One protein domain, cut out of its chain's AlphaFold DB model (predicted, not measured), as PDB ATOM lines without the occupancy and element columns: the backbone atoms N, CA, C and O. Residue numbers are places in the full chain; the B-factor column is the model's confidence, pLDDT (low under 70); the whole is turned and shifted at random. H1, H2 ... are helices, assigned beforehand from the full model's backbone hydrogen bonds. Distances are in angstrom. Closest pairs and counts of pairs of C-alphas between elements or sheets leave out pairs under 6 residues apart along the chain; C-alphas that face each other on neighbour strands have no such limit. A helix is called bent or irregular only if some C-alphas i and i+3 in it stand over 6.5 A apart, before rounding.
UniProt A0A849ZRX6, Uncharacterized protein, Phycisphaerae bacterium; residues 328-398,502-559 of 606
ATOM      1  N   SER A 328      -5.666 -34.765  24.028       78.62
ATOM      2  CA  SER A 328      -5.630 -36.010  23.268       78.62
ATOM      3  C   SER A 328      -5.961 -35.724  21.802       78.62
ATOM      4  O   SER A 328      -6.730 -34.811  21.500       78.62
ATOM      5  N   LEU A 329      -5.445 -36.534  20.872       80.12
ATOM      6  CA  LEU A 329      -5.688 -36.352  19.430       80.12
ATOM      7  C   LEU A 329      -7.188 -36.237  19.079       80.12
ATOM      8  O   LEU A 329      -7.551 -35.634  18.072       80.12
ATOM      9  N   TRP A 330      -8.065 -36.785  19.925       89.44
ATOM     10  CA  TRP A 330      -9.519 -36.708  19.800       89.44
ATOM     11  C   TRP A 330     -10.105 -35.394  20.331       89.44
ATOM     12  O   TRP A 330     -11.010 -34.842  19.706       89.44
ATOM     13  N   GLU A 331      -9.599 -34.874  21.453       82.19
ATOM     14  CA  GLU A 331      -9.929 -33.534  21.969       82.19
ATOM     15  C   GLU A 331      -9.473 -32.457  20.987       82.19
ATOM     16  O   GLU A 331     -10.228 -31.534  20.683       82.19
ATOM     17  N   ASP A 332      -8.286 -32.633  20.413       78.44
ATOM     18  CA  ASP A 332      -7.714 -31.718  19.435       78.44
ATOM     19  C   ASP A 332      -8.461 -31.773  18.090       78.44
ATOM     20  O   ASP A 332      -8.826 -30.737  17.529       78.44
ATOM     21  N   TYR A 333      -8.824 -32.974  17.614       90.00
ATOM     22  CA  TYR A 333      -9.727 -33.137  16.468       90.00
ATOM     23  C   TYR A 333     -11.098 -32.487  16.719       90.00
ATOM     24  O   TYR A 333     -11.618 -31.794  15.843       90.00
ATOM     25  N   THR A 334     -11.672 -32.664  17.913       88.56
ATOM     26  CA  THR A 334     -12.985 -32.101  18.281       88.56
ATOM     27  C   THR A 334     -12.935 -30.573  18.361       88.56
ATOM     28  O   THR A 334     -13.812 -29.909  17.810       88.56
ATOM     29  N   ARG A 335     -11.870 -29.995  18.937       79.69
ATOM     30  CA  ARG A 335     -11.619 -28.542  18.959       79.69
ATOM     31  C   ARG A 335     -11.517 -27.973  17.540       79.69
ATOM     32  O   ARG A 335     -12.237 -27.033  17.203       79.69
ATOM     33  N   ARG A 336     -10.702 -28.594  16.678       80.75
ATOM     34  CA  ARG A 336     -10.562 -28.206  15.261       80.75
ATOM     35  C   ARG A 336     -11.879 -28.371  14.487       80.75
ATOM     36  O   ARG A 336     -12.157 -27.571  13.597       80.75
ATOM     37  N   PHE A 337     -12.713 -29.361  14.822       92.31
ATOM     38  CA  PHE A 337     -14.048 -29.546  14.238       92.31
ATOM     39  C   PHE A 337     -15.005 -28.408  14.633       92.31
ATOM     40  O   PHE A 337     -15.609 -27.794  13.752       92.31
ATOM     41  N   ILE A 338     -15.091 -28.084  15.930       85.00
ATOM     42  CA  ILE A 338     -15.886 -26.964  16.469       85.00
ATOM     43  C   ILE A 338     -15.509 -25.651  15.769       85.00
ATOM     44  O   ILE A 338     -16.382 -24.973  15.226       85.00
ATOM     45  N   GLN A 339     -14.209 -25.340  15.699       77.31
ATOM     46  CA  GLN A 339     -13.684 -24.141  15.035       77.31
ATOM     47  C   GLN A 339     -13.998 -24.125  13.529       77.31
ATOM     48  O   GLN A 339     -14.514 -23.135  13.008       77.31
ATOM     49  N   ARG A 340     -13.739 -25.233  12.816       89.69
ATOM     50  CA  ARG A 340     -13.940 -25.344  11.359       89.69
ATOM     51  C   ARG A 340     -15.398 -25.166  10.938       89.69
ATOM     52  O   ARG A 340     -15.650 -24.597   9.876       89.69
ATOM     53  N   PHE A 341     -16.343 -25.668  11.730       92.50
ATOM     54  CA  PHE A 341     -17.776 -25.609  11.419       92.50
ATOM     55  C   PHE A 341     -18.537 -24.507  12.167       92.50
ATOM     56  O   PHE A 341     -19.747 -24.384  11.959       92.50
ATOM     57  N   ARG A 342     -17.826 -23.699  12.972       86.62
ATOM     58  CA  ARG A 342     -18.358 -22.612  13.813       86.62
ATOM     59  C   ARG A 342     -19.573 -23.067  14.620       86.62
ATOM     60  O   ARG A 342     -20.659 -22.522  14.480       86.62
ATOM     61  N   LEU A 343     -19.398 -24.138  15.388       88.50
ATOM     62  CA  LEU A 343     -20.435 -24.618  16.301       88.50
ATOM     63  C   LEU A 343     -20.560 -23.648  17.485       88.50
ATOM     64  O   LEU A 343     -19.536 -23.233  18.021       88.50
ATOM     65  N   GLU A 344     -21.785 -23.332  17.909       83.81
ATOM     66  CA  GLU A 344     -22.067 -22.401  19.010       83.81
ATOM     67  C   GLU A 344     -22.993 -23.043  20.064       83.81
ATOM     68  O   GLU A 344     -23.765 -23.961  19.770       83.81
ATOM     69  N   GLY A 345     -22.907 -22.582  21.320       87.94
ATOM     70  CA  GLY A 345     -23.773 -23.013  22.431       87.94
ATOM     71  C   GLY A 345     -23.948 -24.535  22.539       87.94
ATOM     72  O   GLY A 345     -22.974 -25.287  22.568       87.94
ATOM     73  N   GLU A 346     -25.198 -25.005  22.517       85.12
ATOM     74  CA  GLU A 346     -25.544 -26.433  22.618       85.12
ATOM     75  C   GLU A 346     -24.871 -27.350  21.573       85.12
ATOM     76  O   GLU A 346     -24.876 -28.572  21.742       85.12
ATOM     77  N   GLN A 347     -24.363 -26.822  20.452       89.50
ATOM     78  CA  GLN A 347     -23.610 -27.622  19.479       89.50
ATOM     79  C   GLN A 347     -22.203 -27.945  20.002       89.50
ATOM     80  O   GLN A 347     -21.713 -29.052  19.772       89.50
ATOM     81  N   ILE A 348     -21.577 -27.009  20.728       81.50
ATOM     82  CA  ILE A 348     -20.285 -27.196  21.406       81.50
ATOM     83  C   ILE A 348     -20.445 -28.247  22.510       81.50
ATOM     84  O   ILE A 348     -19.694 -29.223  22.546       81.50
ATOM     85  N   ASP A 349     -21.475 -28.114  23.351       76.88
ATOM     86  CA  ASP A 349     -21.760 -29.082  24.417       76.88
ATOM     87  C   ASP A 349     -22.023 -30.487  23.864       76.88
ATOM     88  O   ASP A 349     -21.482 -31.469  24.375       76.88
ATOM     89  N   ARG A 350     -22.793 -30.603  22.771       91.00
ATOM     90  CA  ARG A 350     -23.030 -31.888  22.095       91.00
ATOM     91  C   ARG A 350     -21.763 -32.480  21.474       91.00
ATOM     92  O   ARG A 350     -21.594 -33.696  21.544       91.00
ATOM     93  N   ALA A 351     -20.858 -31.664  20.931       87.25
ATOM     94  CA  ALA A 351     -19.566 -32.136  20.429       87.25
ATOM     95  C   ALA A 351     -18.683 -32.699  21.559       87.25
ATOM     96  O   ALA A 351     -18.188 -33.824  21.454       87.25
ATOM     97  N   TRP A 352     -18.547 -31.971  22.674       84.12
ATOM     98  CA  TRP A 352     -17.783 -32.431  23.840       84.12
ATOM     99  C   TRP A 352     -18.437 -33.617  24.567       84.12
ATOM    100  O   TRP A 352     -17.731 -34.458  25.124       84.12
ATOM    101  N   MET A 353     -19.768 -33.714  24.569       89.06
ATOM    102  CA  MET A 353     -20.502 -34.861  25.112       89.06
ATOM    103  C   MET A 353     -20.277 -36.120  24.266       89.06
ATOM    104  O   MET A 353     -19.883 -37.148  24.813       89.06
ATOM    105  N   HIS A 354     -20.416 -36.024  22.939       95.31
ATOM    106  CA  HIS A 354     -20.153 -37.139  22.020       95.31
ATOM    107  C   HIS A 354     -18.698 -37.632  22.100       95.31
ATOM    108  O   HIS A 354     -18.431 -38.835  22.062       95.31
ATOM    109  N   LEU A 355     -17.745 -36.713  22.294       90.12
ATOM    110  CA  LEU A 355     -16.355 -37.069  22.570       90.12
ATOM    111  C   LEU A 355     -16.203 -37.868  23.873       90.12
ATOM    112  O   LEU A 355     -15.561 -38.916  23.852       90.12
ATOM    113  N   LYS A 356     -16.824 -37.441  24.979       81.12
ATOM    114  CA  LYS A 356     -16.787 -38.177  26.260       81.12
ATOM    115  C   LYS A 356     -17.421 -39.568  26.150       81.12
ATOM    116  O   LYS A 356     -16.901 -40.528  26.720       81.12
ATOM    117  N   GLU A 357     -18.505 -39.700  25.385       91.44
ATOM    118  CA  GLU A 357     -19.141 -40.992  25.093       91.44
ATOM    119  C   GLU A 357     -18.237 -41.931  24.282       91.44
ATOM    120  O   GLU A 357     -18.259 -43.139  24.514       91.44
ATOM    121  N   CYS A 358     -17.397 -41.396  23.388       92.31
ATOM    122  CA  CYS A 358     -16.382 -42.174  22.671       92.31
ATOM    123  C   CYS A 358     -15.150 -42.482  23.542       92.31
ATOM    124  O   CYS A 358     -14.627 -43.596  23.492       92.31
ATOM    125  N   GLN A 359     -14.691 -41.528  24.359       85.56
ATOM    126  CA  GLN A 359     -13.551 -41.686  25.273       85.56
ATOM    127  C   GLN A 359     -13.806 -42.783  26.318       85.56
ATOM    128  O   GLN A 359     -12.918 -43.584  26.592       85.56
ATOM    129  N   LYS A 360     -15.020 -42.873  26.881       87.81
ATOM    130  CA  LYS A 360     -15.365 -43.845  27.936       87.81
ATOM    131  C   LYS A 360     -15.042 -45.318  27.585       87.81
ATOM    132  O   LYS A 360     -14.333 -45.945  28.373       87.81
ATOM    133  N   PRO A 361     -15.512 -45.903  26.462       91.12
ATOM    134  CA  PRO A 361     -15.144 -47.268  26.077       91.12
ATOM    135  C   PRO A 361     -13.673 -47.396  25.658       91.12
ATOM    136  O   PRO A 361     -13.078 -48.440  25.899       91.12
ATOM    137  N   ALA A 362     -13.069 -46.349  25.081       88.50
ATOM    138  CA  ALA A 362     -11.653 -46.366  24.716       88.50
ATOM    139  C   ALA A 362     -10.741 -46.443  25.953       88.50
ATOM    140  O   ALA A 362      -9.806 -47.238  25.971       88.50
ATOM    141  N   TYR A 363     -11.047 -45.691  27.017       83.31
ATOM    142  CA  TYR A 363     -10.328 -45.779  28.290       83.31
ATOM    143  C   TYR A 363     -10.550 -47.114  29.008       83.31
ATOM    144  O   TYR A 363      -9.602 -47.641  29.578       83.31
ATOM    145  N   ALA A 364     -11.758 -47.688  28.955       88.12
ATOM    146  CA  ALA A 364     -12.014 -49.013  29.525       88.12
ATOM    147  C   ALA A 364     -11.153 -50.098  28.848       88.12
ATOM    148  O   ALA A 364     -10.502 -50.884  29.530       88.12
ATOM    149  N   TYR A 365     -11.087 -50.080  27.514       92.50
ATOM    150  CA  TYR A 365     -10.245 -50.990  26.737       92.50
ATOM    151  C   TYR A 365      -8.738 -50.735  26.947       92.50
ATOM    152  O   TYR A 365      -7.966 -51.681  27.079       92.50
ATOM    153  N   LEU A 366      -8.305 -49.471  27.054       86.38
ATOM    154  CA  LEU A 366      -6.914 -49.126  27.387       86.38
ATOM    155  C   LEU A 366      -6.487 -49.621  28.775       86.38
ATOM    156  O   LEU A 366      -5.331 -50.000  28.940       86.38
ATOM    157  N   ASP A 367      -7.381 -49.606  29.769       84.69
ATOM    158  CA  ASP A 367      -7.070 -50.095  31.117       84.69
ATOM    159  C   ASP A 367      -7.011 -51.633  31.167       84.69
ATOM    160  O   ASP A 367      -6.158 -52.192  31.855       84.69
ATOM    161  N   GLU A 368      -7.834 -52.313  30.359       94.69
ATOM    162  CA  GLU A 368      -7.792 -53.767  30.148       94.69
ATOM    163  C   GLU A 368      -6.501 -54.215  29.430       94.69
ATOM    164  O   GLU A 368      -5.826 -55.137  29.885       94.69
ATOM    165  N   GLN A 369      -6.101 -53.534  28.348       96.81
ATOM    166  CA  GLN A 369      -4.888 -53.863  27.574       96.81
ATOM    167  C   GLN A 369      -3.588 -53.278  28.152       96.81
ATOM    168  O   GLN A 369      -2.501 -53.497  27.612       96.81
ATOM    169  N   LYS A 370      -3.669 -52.543  29.265       91.12
ATOM    170  CA  LYS A 370      -2.578 -51.775  29.890       91.12
ATOM    171  C   LYS A 370      -1.305 -52.576  30.154       91.12
ATOM    172  O   LYS A 370      -0.209 -52.029  30.068       91.12
ATOM    173  N   SER A 371      -1.439 -53.855  30.505       93.69
ATOM    174  CA  SER A 371      -0.317 -54.775  30.716       93.69
ATOM    175  C   SER A 371       0.338 -55.182  29.394       93.69
ATOM    176  O   SER A 371       1.548 -55.032  29.258       93.69
ATOM    177  N   ALA A 372      -0.453 -55.620  28.411       96.00
ATOM    178  CA  ALA A 372       0.021 -56.052  27.095       96.00
ATOM    179  C   ALA A 372       0.673 -54.912  26.292       96.00
ATOM    180  O   ALA A 372       1.693 -55.128  25.640       96.00
ATOM    181  N   ILE A 373       0.123 -53.694  26.381       93.44
ATOM    182  CA  ILE A 373       0.709 -52.484  25.788       93.44
ATOM    183  C   ILE A 373       2.074 -52.198  26.425       93.44
ATOM    184  O   ILE A 373       3.072 -52.124  25.716       93.44
ATOM    185  N   ARG A 374       2.152 -52.130  27.764       92.12
ATOM    186  CA  ARG A 374       3.416 -51.873  28.482       92.12
ATOM    187  C   ARG A 374       4.474 -52.947  28.246       92.12
ATOM    188  O   ARG A 374       5.657 -52.621  28.193       92.12
ATOM    189  N   GLU A 375       4.072 -54.210  28.129       96.12
ATOM    190  CA  GLU A 375       4.968 -55.313  27.780       96.12
ATOM    191  C   GLU A 375       5.569 -55.085  26.388       96.12
ATOM    192  O   GLU A 375       6.789 -54.983  26.273       96.12
ATOM    193  N   ALA A 376       4.728 -54.885  25.368       95.31
ATOM    194  CA  ALA A 376       5.171 -54.652  23.996       95.31
ATOM    195  C   ALA A 376       6.002 -53.359  23.843       95.31
ATOM    196  O   ALA A 376       7.010 -53.363  23.141       95.31
ATOM    197  N   GLU A 377       5.657 -52.272  24.542       94.62
ATOM    198  CA  GLU A 377       6.467 -51.043  24.606       94.62
ATOM    199  C   GLU A 377       7.837 -51.288  25.265       94.62
ATOM    200  O   GLU A 377       8.855 -50.767  24.802       94.62
ATOM    201  N   THR A 378       7.893 -52.117  26.313       95.44
ATOM    202  CA  THR A 378       9.140 -52.470  27.014       95.44
ATOM    203  C   THR A 378      10.023 -53.398  26.174       95.44
ATOM    204  O   THR A 378      11.245 -53.247  26.167       95.44
ATOM    205  N   GLU A 379       9.432 -54.355  25.458       97.19
ATOM    206  CA  GLU A 379      10.122 -55.197  24.472       97.19
ATOM    207  C   GLU A 379      10.685 -54.339  23.336       97.19
ATOM    208  O   GLU A 379      11.883 -54.392  23.058       97.19
ATOM    209  N   ARG A 380       9.859 -53.458  22.760       97.19
ATOM    210  CA  ARG A 380      10.241 -52.521  21.695       97.19
ATOM    211  C   ARG A 380      11.404 -51.625  22.109       97.19
ATOM    212  O   ARG A 380      12.355 -51.471  21.347       97.19
ATOM    213  N   ALA A 381      11.363 -51.070  23.321       94.19
ATOM    214  CA  ALA A 381      12.438 -50.238  23.856       94.19
ATOM    215  C   ALA A 381      13.761 -51.013  24.008       94.19
ATOM    216  O   ALA A 381      14.822 -50.469  23.699       94.19
ATOM    217  N   LYS A 382      13.715 -52.289  24.422       96.12
ATOM    218  CA  LYS A 382      14.903 -53.162  24.478       96.12
ATOM    219  C   LYS A 382      15.455 -53.447  23.080       96.12
ATOM    220  O   LYS A 382      16.641 -53.242  22.854       96.12
ATOM    221  N   VAL A 383      14.607 -53.870  22.140       96.31
ATOM    222  CA  VAL A 383      15.020 -54.202  20.763       96.31
ATOM    223  C   VAL A 383      15.613 -52.979  20.056       96.31
ATOM    224  O   VAL A 383      16.677 -53.086  19.450       96.31
ATOM    225  N   ALA A 384      15.001 -51.802  20.207       95.44
ATOM    226  CA  ALA A 384      15.539 -50.545  19.688       95.44
ATOM    227  C   ALA A 384      16.891 -50.168  20.328       95.44
ATOM    228  O   ALA A 384      17.789 -49.700  19.628       95.44
ATOM    229  N   ALA A 385      17.072 -50.405  21.633       94.69
ATOM    230  CA  ALA A 385      18.343 -50.161  22.314       94.69
ATOM    231  C   ALA A 385      19.456 -51.127  21.864       94.69
ATOM    232  O   ALA A 385      20.593 -50.693  21.693       94.69
ATOM    233  N   GLU A 386      19.157 -52.411  21.629       95.31
ATOM    234  CA  GLU A 386      20.136 -53.346  21.052       95.31
ATOM    235  C   GLU A 386      20.461 -53.003  19.589       95.31
ATOM    236  O   GLU A 386      21.631 -53.010  19.207       95.31
ATOM    237  N   LEU A 387      19.462 -52.620  18.782       94.62
ATOM    238  CA  LEU A 387      19.673 -52.170  17.402       94.62
ATOM    239  C   LEU A 387      20.599 -50.942  17.349       94.62
ATOM    240  O   LEU A 387      21.552 -50.931  16.572       94.62
ATOM    241  N   ALA A 388      20.393 -49.960  18.231       94.62
ATOM    242  CA  ALA A 388      21.259 -48.786  18.339       94.62
ATOM    243  C   ALA A 388      22.711 -49.145  18.719       94.62
ATOM    244  O   ALA A 388      23.646 -48.563  18.169       94.62
ATOM    245  N   LYS A 389      22.933 -50.133  19.603       94.31
ATOM    246  CA  LYS A 389      24.290 -50.632  19.906       94.31
ATOM    247  C   LYS A 389      24.945 -51.279  18.686       94.31
ATOM    248  O   LYS A 389      26.118 -51.020  18.433       94.31
ATOM    249  N   VAL A 390      24.202 -52.096  17.934       93.62
ATOM    250  CA  VAL A 390      24.696 -52.745  16.705       93.62
ATOM    251  C   VAL A 390      25.067 -51.702  15.648       93.62
ATOM    252  O   VAL A 390      26.091 -51.844  14.984       93.62
ATOM    253  N   GLU A 391      24.292 -50.625  15.517       93.44
ATOM    254  CA  GLU A 391      24.593 -49.534  14.586       93.44
ATOM    255  C   GLU A 391      25.826 -48.722  15.014       93.44
ATOM    256  O   GLU A 391      26.712 -48.494  14.190       93.44
ATOM    257  N   VAL A 392      25.964 -48.382  16.301       94.88
ATOM    258  CA  VAL A 392      27.177 -47.726  16.830       94.88
ATOM    259  C   VAL A 392      28.420 -48.608  16.659       94.88
ATOM    260  O   VAL A 392      29.468 -48.110  16.247       94.88
ATOM    261  N   ALA A 393      28.317 -49.915  16.916       92.38
ATOM    262  CA  ALA A 393      29.415 -50.860  16.705       92.38
ATOM    263  C   ALA A 393      29.797 -50.984  15.218       92.38
ATOM    264  O   ALA A 393      30.983 -51.037  14.890       92.38
ATOM    265  N   ALA A 394      28.814 -50.975  14.311       90.75
ATOM    266  CA  ALA A 394      29.055 -51.022  12.872       90.75
ATOM    267  C   ALA A 394      29.743 -49.751  12.343       90.75
ATOM    268  O   ALA A 394      30.634 -49.857  11.500       90.75
ATOM    269  N   GLU A 395      29.385 -48.557  12.830       93.62
ATOM    270  CA  GLU A 395      30.110 -47.328  12.468       93.62
ATOM    271  C   GLU A 395      31.522 -47.290  13.080       93.62
ATOM    272  O   GLU A 395      32.466 -46.900  12.393       93.62
ATOM    273  N   LEU A 396      31.706 -47.762  14.322       94.44
ATOM    274  CA  LEU A 396      33.035 -47.873  14.938       94.44
ATOM    275  C   LEU A 396      33.957 -48.785  14.111       94.44
ATOM    276  O   LEU A 396      35.070 -48.386  13.769       94.44
ATOM    277  N   ALA A 397      33.467 -49.962  13.708       92.06
ATOM    278  CA  ALA A 397      34.219 -50.913  12.892       92.06
ATOM    279  C   ALA A 397      34.622 -50.341  11.517       92.06
ATOM    280  O   ALA A 397      35.722 -50.618  11.037       92.06
ATOM    281  N   LYS A 398      33.787 -49.493  10.892       92.25
ATOM    282  CA  LYS A 398      34.176 -48.764   9.668       92.25
ATOM    283  C   LYS A 398      35.311 -47.777   9.930       92.25
ATOM    284  O   LYS A 398      36.274 -47.755   9.170       92.25
ATOM    285  N   ALA A 502      19.121 -57.105  10.464       91.25
ATOM    286  CA  ALA A 502      17.819 -57.472   9.915       91.25
ATOM    287  C   ALA A 502      16.910 -58.191  10.932       91.25
ATOM    288  O   ALA A 502      15.771 -57.792  11.094       91.25
ATOM    289  N   ALA A 503      17.401 -59.171  11.696       93.81
ATOM    290  CA  ALA A 503      16.582 -59.880  12.683       93.81
ATOM    291  C   ALA A 503      16.102 -58.975  13.835       93.81
ATOM    292  O   ALA A 503      15.008 -59.191  14.344       93.81
ATOM    293  N   LEU A 504      16.878 -57.956  14.228       94.81
ATOM    294  CA  LEU A 504      16.426 -56.942  15.196       94.81
ATOM    295  C   LEU A 504      15.418 -55.961  14.573       94.81
ATOM    296  O   LEU A 504      14.516 -55.498  15.263       94.81
ATOM    297  N   GLN A 505      15.539 -55.666  13.276       95.12
ATOM    298  CA  GLN A 505      14.573 -54.847  12.534       95.12
ATOM    299  C   GLN A 505      13.243 -55.598  12.338       95.12
ATOM    300  O   GLN A 505      12.194 -55.057  12.672       95.12
ATOM    301  N   ASP A 506      13.291 -56.871  11.940       95.75
ATOM    302  CA  ASP A 506      12.160 -57.803  11.897       95.75
ATOM    303  C   ASP A 506      11.460 -57.947  13.264       95.75
ATOM    304  O   ASP A 506      10.241 -58.102  13.335       95.75
ATOM    305  N   GLU A 507      12.229 -57.992  14.360       96.31
ATOM    306  CA  GLU A 507      11.722 -58.086  15.738       96.31
ATOM    307  C   GLU A 507      11.022 -56.775  16.143       96.31
ATOM    308  O   GLU A 507       9.931 -56.809  16.713       96.31
ATOM    309  N   LEU A 508      11.581 -55.622  15.755       96.88
ATOM    310  CA  LEU A 508      10.988 -54.300  15.975       96.88
ATOM    311  C   LEU A 508       9.697 -54.092  15.160       96.88
ATOM    312  O   LEU A 508       8.706 -53.625  15.714       96.88
ATOM    313  N   GLU A 509       9.669 -54.494  13.885       96.81
ATOM    314  CA  GLU A 509       8.482 -54.394  13.021       96.81
ATOM    315  C   GLU A 509       7.330 -55.272  13.536       96.81
ATOM    316  O   GLU A 509       6.183 -54.829  13.587       96.81
ATOM    317  N   LYS A 510       7.624 -56.483  14.032       97.25
ATOM    318  CA  LYS A 510       6.622 -57.352  14.687       97.25
ATOM    319  C   LYS A 510       6.062 -56.734  15.971       97.25
ATOM    320  O   LYS A 510       4.886 -56.938  16.277       97.25
ATOM    321  N   LEU A 511       6.869 -55.975  16.713       97.25
ATOM    322  CA  LEU A 511       6.428 -55.253  17.911       97.25
ATOM    323  C   LEU A 511       5.606 -54.003  17.562       97.25
ATOM    324  O   LEU A 511       4.601 -53.742  18.225       97.25
ATOM    325  N   ASP A 512       5.945 -53.295  16.484       95.56
ATOM    326  CA  ASP A 512       5.117 -52.213  15.937       95.56
ATOM    327  C   ASP A 512       3.780 -52.739  15.381       95.56
ATOM    328  O   ASP A 512       2.731 -52.152  15.656       95.56
ATOM    329  N   GLU A 513       3.756 -53.897  14.712       96.94
ATOM    330  CA  GLU A 513       2.504 -54.586  14.368       96.94
ATOM    331  C   GLU A 513       1.697 -54.995  15.610       96.94
ATOM    332  O   GLU A 513       0.470 -54.862  15.610       96.94
ATOM    333  N   ARG A 514       2.355 -55.519  16.656       97.50
ATOM    334  CA  ARG A 514       1.712 -55.931  17.916       97.50
ATOM    335  C   ARG A 514       1.034 -54.735  18.586       97.50
ATOM    336  O   ARG A 514      -0.140 -54.829  18.937       97.50
ATOM    337  N   LEU A 515       1.736 -53.607  18.701       95.69
ATOM    338  CA  LEU A 515       1.182 -52.364  19.237       95.69
ATOM    339  C   LEU A 515       0.058 -51.819  18.352       95.69
ATOM    340  O   LEU A 515      -1.003 -51.484  18.870       95.69
ATOM    341  N   LYS A 516       0.220 -51.811  17.025       95.12
ATOM    342  CA  LYS A 516      -0.841 -51.382  16.102       95.12
ATOM    343  C   LYS A 516      -2.127 -52.198  16.277       95.12
ATOM    344  O   LYS A 516      -3.200 -51.615  16.370       95.12
ATOM    345  N   LYS A 517      -2.028 -53.526  16.400       96.00
ATOM    346  CA  LYS A 517      -3.176 -54.423  16.654       96.00
ATOM    347  C   LYS A 517      -3.807 -54.198  18.038       96.00
ATOM    348  O   LYS A 517      -5.016 -54.353  18.179       96.00
ATOM    349  N   LEU A 518      -3.021 -53.791  19.041       94.62
ATOM    350  CA  LEU A 518      -3.528 -53.366  20.354       94.62
ATOM    351  C   LEU A 518      -4.208 -51.984  20.312       94.62
ATOM    352  O   LEU A 518      -5.125 -51.747  21.090       94.62
ATOM    353  N   TYR A 519      -3.810 -51.075  19.418       93.88
ATOM    354  CA  TYR A 519      -4.449 -49.758  19.272       93.88
ATOM    355  C   TYR A 519      -5.612 -49.729  18.259       93.88
ATOM    356  O   TYR A 519      -6.466 -48.843  18.346       93.88
ATOM    357  N   GLU A 520      -5.719 -50.707  17.353       95.88
ATOM    358  CA  GLU A 520      -6.747 -50.778  16.299       95.88
ATOM    359  C   GLU A 520      -8.197 -50.591  16.814       95.88
ATOM    360  O   GLU A 520      -8.937 -49.810  16.209       95.88
ATOM    361  N   PRO A 521      -8.649 -51.183  17.943       96.88
ATOM    362  CA  PRO A 521     -10.014 -50.956  18.434       96.88
ATOM    363  C   PRO A 521     -10.282 -49.516  18.897       96.88
ATOM    364  O   PRO A 521     -11.431 -49.069  18.895       96.88
ATOM    365  N   ILE A 522      -9.236 -48.770  19.263       93.38
ATOM    366  CA  ILE A 522      -9.315 -47.356  19.647       93.38
ATOM    367  C   ILE A 522      -9.388 -46.494  18.381       93.38
ATOM    368  O   ILE A 522     -10.290 -45.663  18.269       93.38
ATOM    369  N   GLU A 523      -8.533 -46.750  17.384       92.44
ATOM    370  CA  GLU A 523      -8.645 -46.128  16.052       92.44
ATOM    371  C   GLU A 523     -10.036 -46.363  15.442       92.44
ATOM    372  O   GLU A 523     -10.662 -45.441  14.920       92.44
ATOM    373  N   LYS A 524     -10.596 -47.563  15.615       95.94
ATOM    374  CA  LYS A 524     -11.950 -47.901  15.174       95.94
ATOM    375  C   LYS A 524     -13.038 -47.071  15.866       95.94
ATOM    376  O   LYS A 524     -13.977 -46.629  15.209       95.94
ATOM    377  N   ILE A 525     -12.920 -46.790  17.168       94.56
ATOM    378  CA  ILE A 525     -13.839 -45.867  17.864       94.56
ATOM    379  C   ILE A 525     -13.698 -44.438  17.308       94.56
ATOM    380  O   ILE A 525     -14.709 -43.754  17.123       94.56
ATOM    381  N   PHE A 526     -12.483 -43.988  16.990       95.25
ATOM    382  CA  PHE A 526     -12.248 -42.672  16.391       95.25
ATOM    383  C   PHE A 526     -12.900 -42.543  15.002       95.25
ATOM    384  O   PHE A 526     -13.692 -41.623  14.773       95.25
ATOM    385  N   GLU A 527     -12.621 -43.485  14.099       96.56
ATOM    386  CA  GLU A 527     -13.096 -43.465  12.709       96.56
ATOM    387  C   GLU A 527     -14.594 -43.783  12.570       96.56
ATOM    388  O   GLU A 527     -15.294 -43.092  11.832       96.56
ATOM    389  N   GLU A 528     -15.120 -44.789  13.282       97.62
ATOM    390  CA  GLU A 528     -16.517 -45.235  13.124       97.62
ATOM    391  C   GLU A 528     -17.510 -44.501  14.037       97.62
ATOM    392  O   GLU A 528     -18.699 -44.425  13.713       97.62
ATOM    393  N   LYS A 529     -17.063 -43.961  15.184       97.00
ATOM    394  CA  LYS A 529     -17.958 -43.331  16.176       97.00
ATOM    395  C   LYS A 529     -17.696 -41.842  16.353       97.00
ATOM    396  O   LYS A 529     -18.651 -41.071  16.245       97.00
ATOM    397  N   LEU A 530     -16.455 -41.407  16.587       96.25
ATOM    398  CA  LEU A 530     -16.185 -39.989  16.855       96.25
ATOM    399  C   LEU A 530     -16.448 -39.125  15.615       96.25
ATOM    400  O   LEU A 530     -17.343 -38.276  15.654       96.25
ATOM    401  N   LYS A 531     -15.739 -39.364  14.501       96.81
ATOM    402  CA  LYS A 531     -15.915 -38.556  13.276       96.81
ATOM    403  C   LYS A 531     -17.361 -38.573  12.751       96.81
ATOM    404  O   LYS A 531     -17.880 -37.488  12.478       96.81
ATOM    405  N   PRO A 532     -18.065 -39.722  12.651       97.69
ATOM    406  CA  PRO A 532     -19.414 -39.756  12.087       97.69
ATOM    407  C   PRO A 532     -20.490 -39.238  13.046       97.69
ATOM    408  O   PRO A 532     -21.574 -38.880  12.593       97.69
ATOM    409  N   GLY A 533     -20.230 -39.195  14.358       96.25
ATOM    410  CA  GLY A 533     -21.112 -38.538  15.323       96.25
ATOM    411  C   GLY A 533     -20.968 -37.019  15.301       96.25
ATOM    412  O   GLY A 533     -21.972 -36.322  15.181       96.25
ATOM    413  N   LEU A 534     -19.733 -36.503  15.282       96.38
ATOM    414  CA  LEU A 534     -19.478 -35.070  15.085       96.38
ATOM    415  C   LEU A 534     -20.055 -34.581  13.745       96.38
ATOM    416  O   LEU A 534     -20.740 -33.563  13.706       96.38
ATOM    417  N   ALA A 535     -19.897 -35.353  12.663       95.81
ATOM    418  CA  ALA A 535     -20.463 -35.042  11.346       95.81
ATOM    419  C   ALA A 535     -22.008 -35.082  11.263       95.81
ATOM    420  O   ALA A 535     -22.564 -34.638  10.259       95.81
ATOM    421  N   LYS A 536     -22.711 -35.592  12.288       96.50
ATOM    422  CA  LYS A 536     -24.184 -35.515  12.404       96.50
ATOM    423  C   LYS A 536     -24.665 -34.245  13.105       96.50
ATOM    424  O   LYS A 536     -25.863 -33.965  13.066       96.50
ATOM    425  N   LEU A 537     -23.779 -33.489  13.757       95.31
ATOM    426  CA  LEU A 537     -24.145 -32.206  14.349       95.31
ATOM    427  C   LEU A 537     -24.446 -31.207  13.219       95.31
ATOM    428  O   LEU A 537     -23.634 -31.079  12.299       95.31
ATOM    429  N   PRO A 538     -25.588 -30.495  13.257       93.62
ATOM    430  CA  PRO A 538     -25.888 -29.496  12.245       93.62
ATOM    431  C   PRO A 538     -24.850 -28.375  12.324       93.62
ATOM    432  O   PRO A 538     -24.574 -27.858  13.408       93.62
ATOM    433  N   THR A 539     -24.271 -27.994  11.188       92.00
ATOM    434  CA  THR A 539     -23.318 -26.875  11.126       92.00
ATOM    435  C   THR A 539     -24.057 -25.542  11.178       92.00
ATOM    436  O   THR A 539     -25.235 -25.470  10.819       92.00
ATOM    437  N   GLN A 540     -23.385 -24.456  11.566       84.06
ATOM    438  CA  GLN A 540     -24.051 -23.152  11.661       84.06
ATOM    439  C   GLN A 540     -24.655 -22.704  10.318       84.06
ATOM    440  O   GLN A 540     -25.806 -22.284  10.261       84.06
ATOM    441  N   ALA A 541     -23.961 -22.956   9.202       87.88
ATOM    442  CA  ALA A 541     -24.492 -22.712   7.858       87.88
ATOM    443  C   ALA A 541     -25.752 -23.544   7.521       87.88
ATOM    444  O   ALA A 541     -26.595 -23.094   6.744       87.88
ATOM    445  N   GLN A 542     -25.914 -24.744   8.094       90.69
ATOM    446  CA  GLN A 542     -27.138 -25.543   7.952       90.69
ATOM    447  C   GLN A 542     -28.273 -25.002   8.831       90.69
ATOM    448  O   GLN A 542     -29.417 -24.978   8.376       90.69
ATOM    449  N   ILE A 543     -27.971 -24.531  10.047       88.81
ATOM    450  CA  ILE A 543     -28.943 -23.872  10.934       88.81
ATOM    451  C   ILE A 543     -29.441 -22.569  10.305       88.81
ATOM    452  O   ILE A 543     -30.647 -22.350  10.240       88.81
ATOM    453  N   ASP A 544     -28.552 -21.739   9.765       87.31
ATOM    454  CA  ASP A 544     -28.937 -20.485   9.113       87.31
ATOM    455  C   ASP A 544     -29.702 -20.728   7.806       87.31
ATOM    456  O   ASP A 544     -30.688 -20.044   7.534       87.31
ATOM    457  N   ALA A 545     -29.349 -21.765   7.036       91.38
ATOM    458  CA  ALA A 545     -30.147 -22.192   5.886       91.38
ATOM    459  C   ALA A 545     -31.535 -22.734   6.286       91.38
ATOM    460  O   ALA A 545     -32.502 -22.533   5.548       91.38
ATOM    461  N   ALA A 546     -31.662 -23.401   7.438       90.56
ATOM    462  CA  ALA A 546     -32.948 -23.838   7.982       90.56
ATOM    463  C   ALA A 546     -33.788 -22.639   8.448       90.56
ATOM    464  O   ALA A 546     -34.900 -22.460   7.953       90.56
ATOM    465  N   ARG A 547     -33.226 -21.750   9.279       88.06
ATOM    466  CA  ARG A 547     -33.855 -20.493   9.727       88.06
ATOM    467  C   ARG A 547     -34.292 -19.616   8.552       88.06
ATOM    468  O   ARG A 547     -35.397 -19.081   8.569       88.06
ATOM    469  N   ALA A 548     -33.478 -19.511   7.501       90.25
ATOM    470  CA  ALA A 548     -33.835 -18.784   6.285       90.25
ATOM    471  C   ALA A 548     -35.048 -19.410   5.574       90.25
ATOM    472  O   ALA A 548     -35.959 -18.686   5.177       90.25
ATOM    473  N   ARG A 549     -35.109 -20.746   5.457       91.94
ATOM    474  CA  ARG A 549     -36.267 -21.467   4.891       91.94
ATOM    475  C   ARG A 549     -37.515 -21.350   5.766       91.94
ATOM    476  O   ARG A 549     -38.611 -21.229   5.228       91.94
ATOM    477  N   GLU A 550     -37.373 -21.358   7.088       90.19
ATOM    478  CA  GLU A 550     -38.485 -21.179   8.029       90.19
ATOM    479  C   GLU A 550     -39.029 -19.749   8.007       90.19
ATOM    480  O   GLU A 550     -40.244 -19.567   7.937       90.19
ATOM    481  N   GLY A 551     -38.154 -18.741   7.957       87.25
ATOM    482  CA  GLY A 551     -38.529 -17.350   7.705       87.25
ATOM    483  C   GLY A 551     -39.207 -17.177   6.343       87.25
ATOM    484  O   GLY A 551     -40.229 -16.494   6.242       87.25
ATOM    485  N   GLU A 552     -38.722 -17.871   5.305       84.69
ATOM    486  CA  GLU A 552     -39.368 -17.884   3.992       84.69
ATOM    487  C   GLU A 552     -40.759 -18.542   4.034       84.69
ATOM    488  O   GLU A 552     -41.717 -18.036   3.447       84.69
ATOM    489  N   ALA A 553     -40.906 -19.641   4.776       86.75
ATOM    490  CA  ALA A 553     -42.178 -20.325   4.994       86.75
ATOM    491  C   ALA A 553     -43.128 -19.560   5.936       86.75
ATOM    492  O   ALA A 553     -44.344 -19.753   5.853       86.75
ATOM    493  N   SER A 554     -42.617 -18.699   6.824       86.38
ATOM    494  CA  SER A 554     -43.437 -17.784   7.625       86.38
ATOM    495  C   SER A 554     -43.985 -16.672   6.748       86.38
ATOM    496  O   SER A 554     -45.197 -16.631   6.557       86.38
ATOM    497  N   TRP A 555     -43.139 -15.872   6.077       80.75
ATOM    498  CA  TRP A 555     -43.663 -14.774   5.254       80.75
ATOM    499  C   TRP A 555     -44.578 -15.289   4.135       80.75
ATOM    500  O   TRP A 555     -45.581 -14.649   3.831       80.75
ATOM    501  N   LYS A 556     -44.328 -16.482   3.569       86.31
ATOM    502  CA  LYS A 556     -45.245 -17.117   2.603       86.31
ATOM    503  C   LYS A 556     -46.591 -17.533   3.213       86.31
ATOM    504  O   LYS A 556     -47.575 -17.581   2.475       86.31
ATOM    505  N   ARG A 557     -46.681 -17.825   4.517       87.81
ATOM    506  CA  ARG A 557     -47.957 -18.003   5.241       87.81
ATOM    507  C   ARG A 557     -48.615 -16.651   5.516       87.81
ATOM    508  O   ARG A 557     -49.777 -16.469   5.154       87.81
ATOM    509  N   ASP A 558     -47.864 -15.690   6.037       85.69
ATOM    510  CA  ASP A 558     -48.368 -14.368   6.424       85.69
ATOM    511  C   ASP A 558     -48.875 -13.575   5.206       85.69
ATOM    512  O   ASP A 558     -49.976 -13.028   5.216       85.69
ATOM    513  N   ALA A 559     -48.156 -13.628   4.080       82.56
ATOM    514  CA  ALA A 559     -48.586 -13.048   2.811       82.56
ATOM    515  C   ALA A 559     -49.804 -13.765   2.200       82.56
ATOM    516  O   ALA A 559     -50.593 -13.124   1.503       82.56
TER     517      ALA A 559
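Overview. This is residues 328 to 398 and 502 to 559 of the 606 residues of an uncharacterized protein of Phycisphaerae bacterium (UniProt A0A849ZRX6). A long bowed rod of helices: H1, H2 and H4b form an up-and-down bundle, each running against the one before; H3 beside H4a extends one end, and residues 543 to 559 of H5 stick out at the other. The printed part has 129 residues, five named helices, H1 to H5, and no named strand: all helix, extended, radius of gyration of the C-alphas 24.4 A, spans 91 by 36 by 20 A.

Arrangement. Start at H1, residues 329 to 341, a helical hairpin with H2, residues 346 to 368; it touches residues 348 to 355 alone, closest C-alphas Ile 338 and Ile 348, 6.6 A, at a shallow tilt of 16 degrees. H4, residues 502 to 534, is one helix by its hydrogen bonds but bent, C-alphas 518 and 521 being 7.2 A apart. Arm H4a, residues 502 to 518, touches H3, residues 370 to 398, opposite ways at 22 degrees, closest C-alphas Arg 380 and Leu 511, 6.0 A. Arm H4b, residues 521 to 534, irregular with C-alphas 528 and 531 6.7 A apart, touches H2, closest C-alphas Ala 362 and Ile 522, 5.7 A. H5, residues 540 to 559, touches no helix. O i to N i+4 pairs are within hydrogen-bond range throughout H1, H3, H4a and H5, in 17 of 19 in H2 and 8 of 10 in H4b.

Along the chain. Find C-alpha 329 at (-5.688, -36.352, 19.430), where H1 begins; H2 spans 33.5 A, H3 42.1 A, and H5 28.0 A to C-alpha 559 at (-48.586, -13.048, 2.811).

Size, cuts and confidence. Residues 399 to 501 are not printed; C-alphas 398 and 502 are 18.5 A apart across the cut. No link printed whole is long, and no printed residue is under 70 in pLDDT.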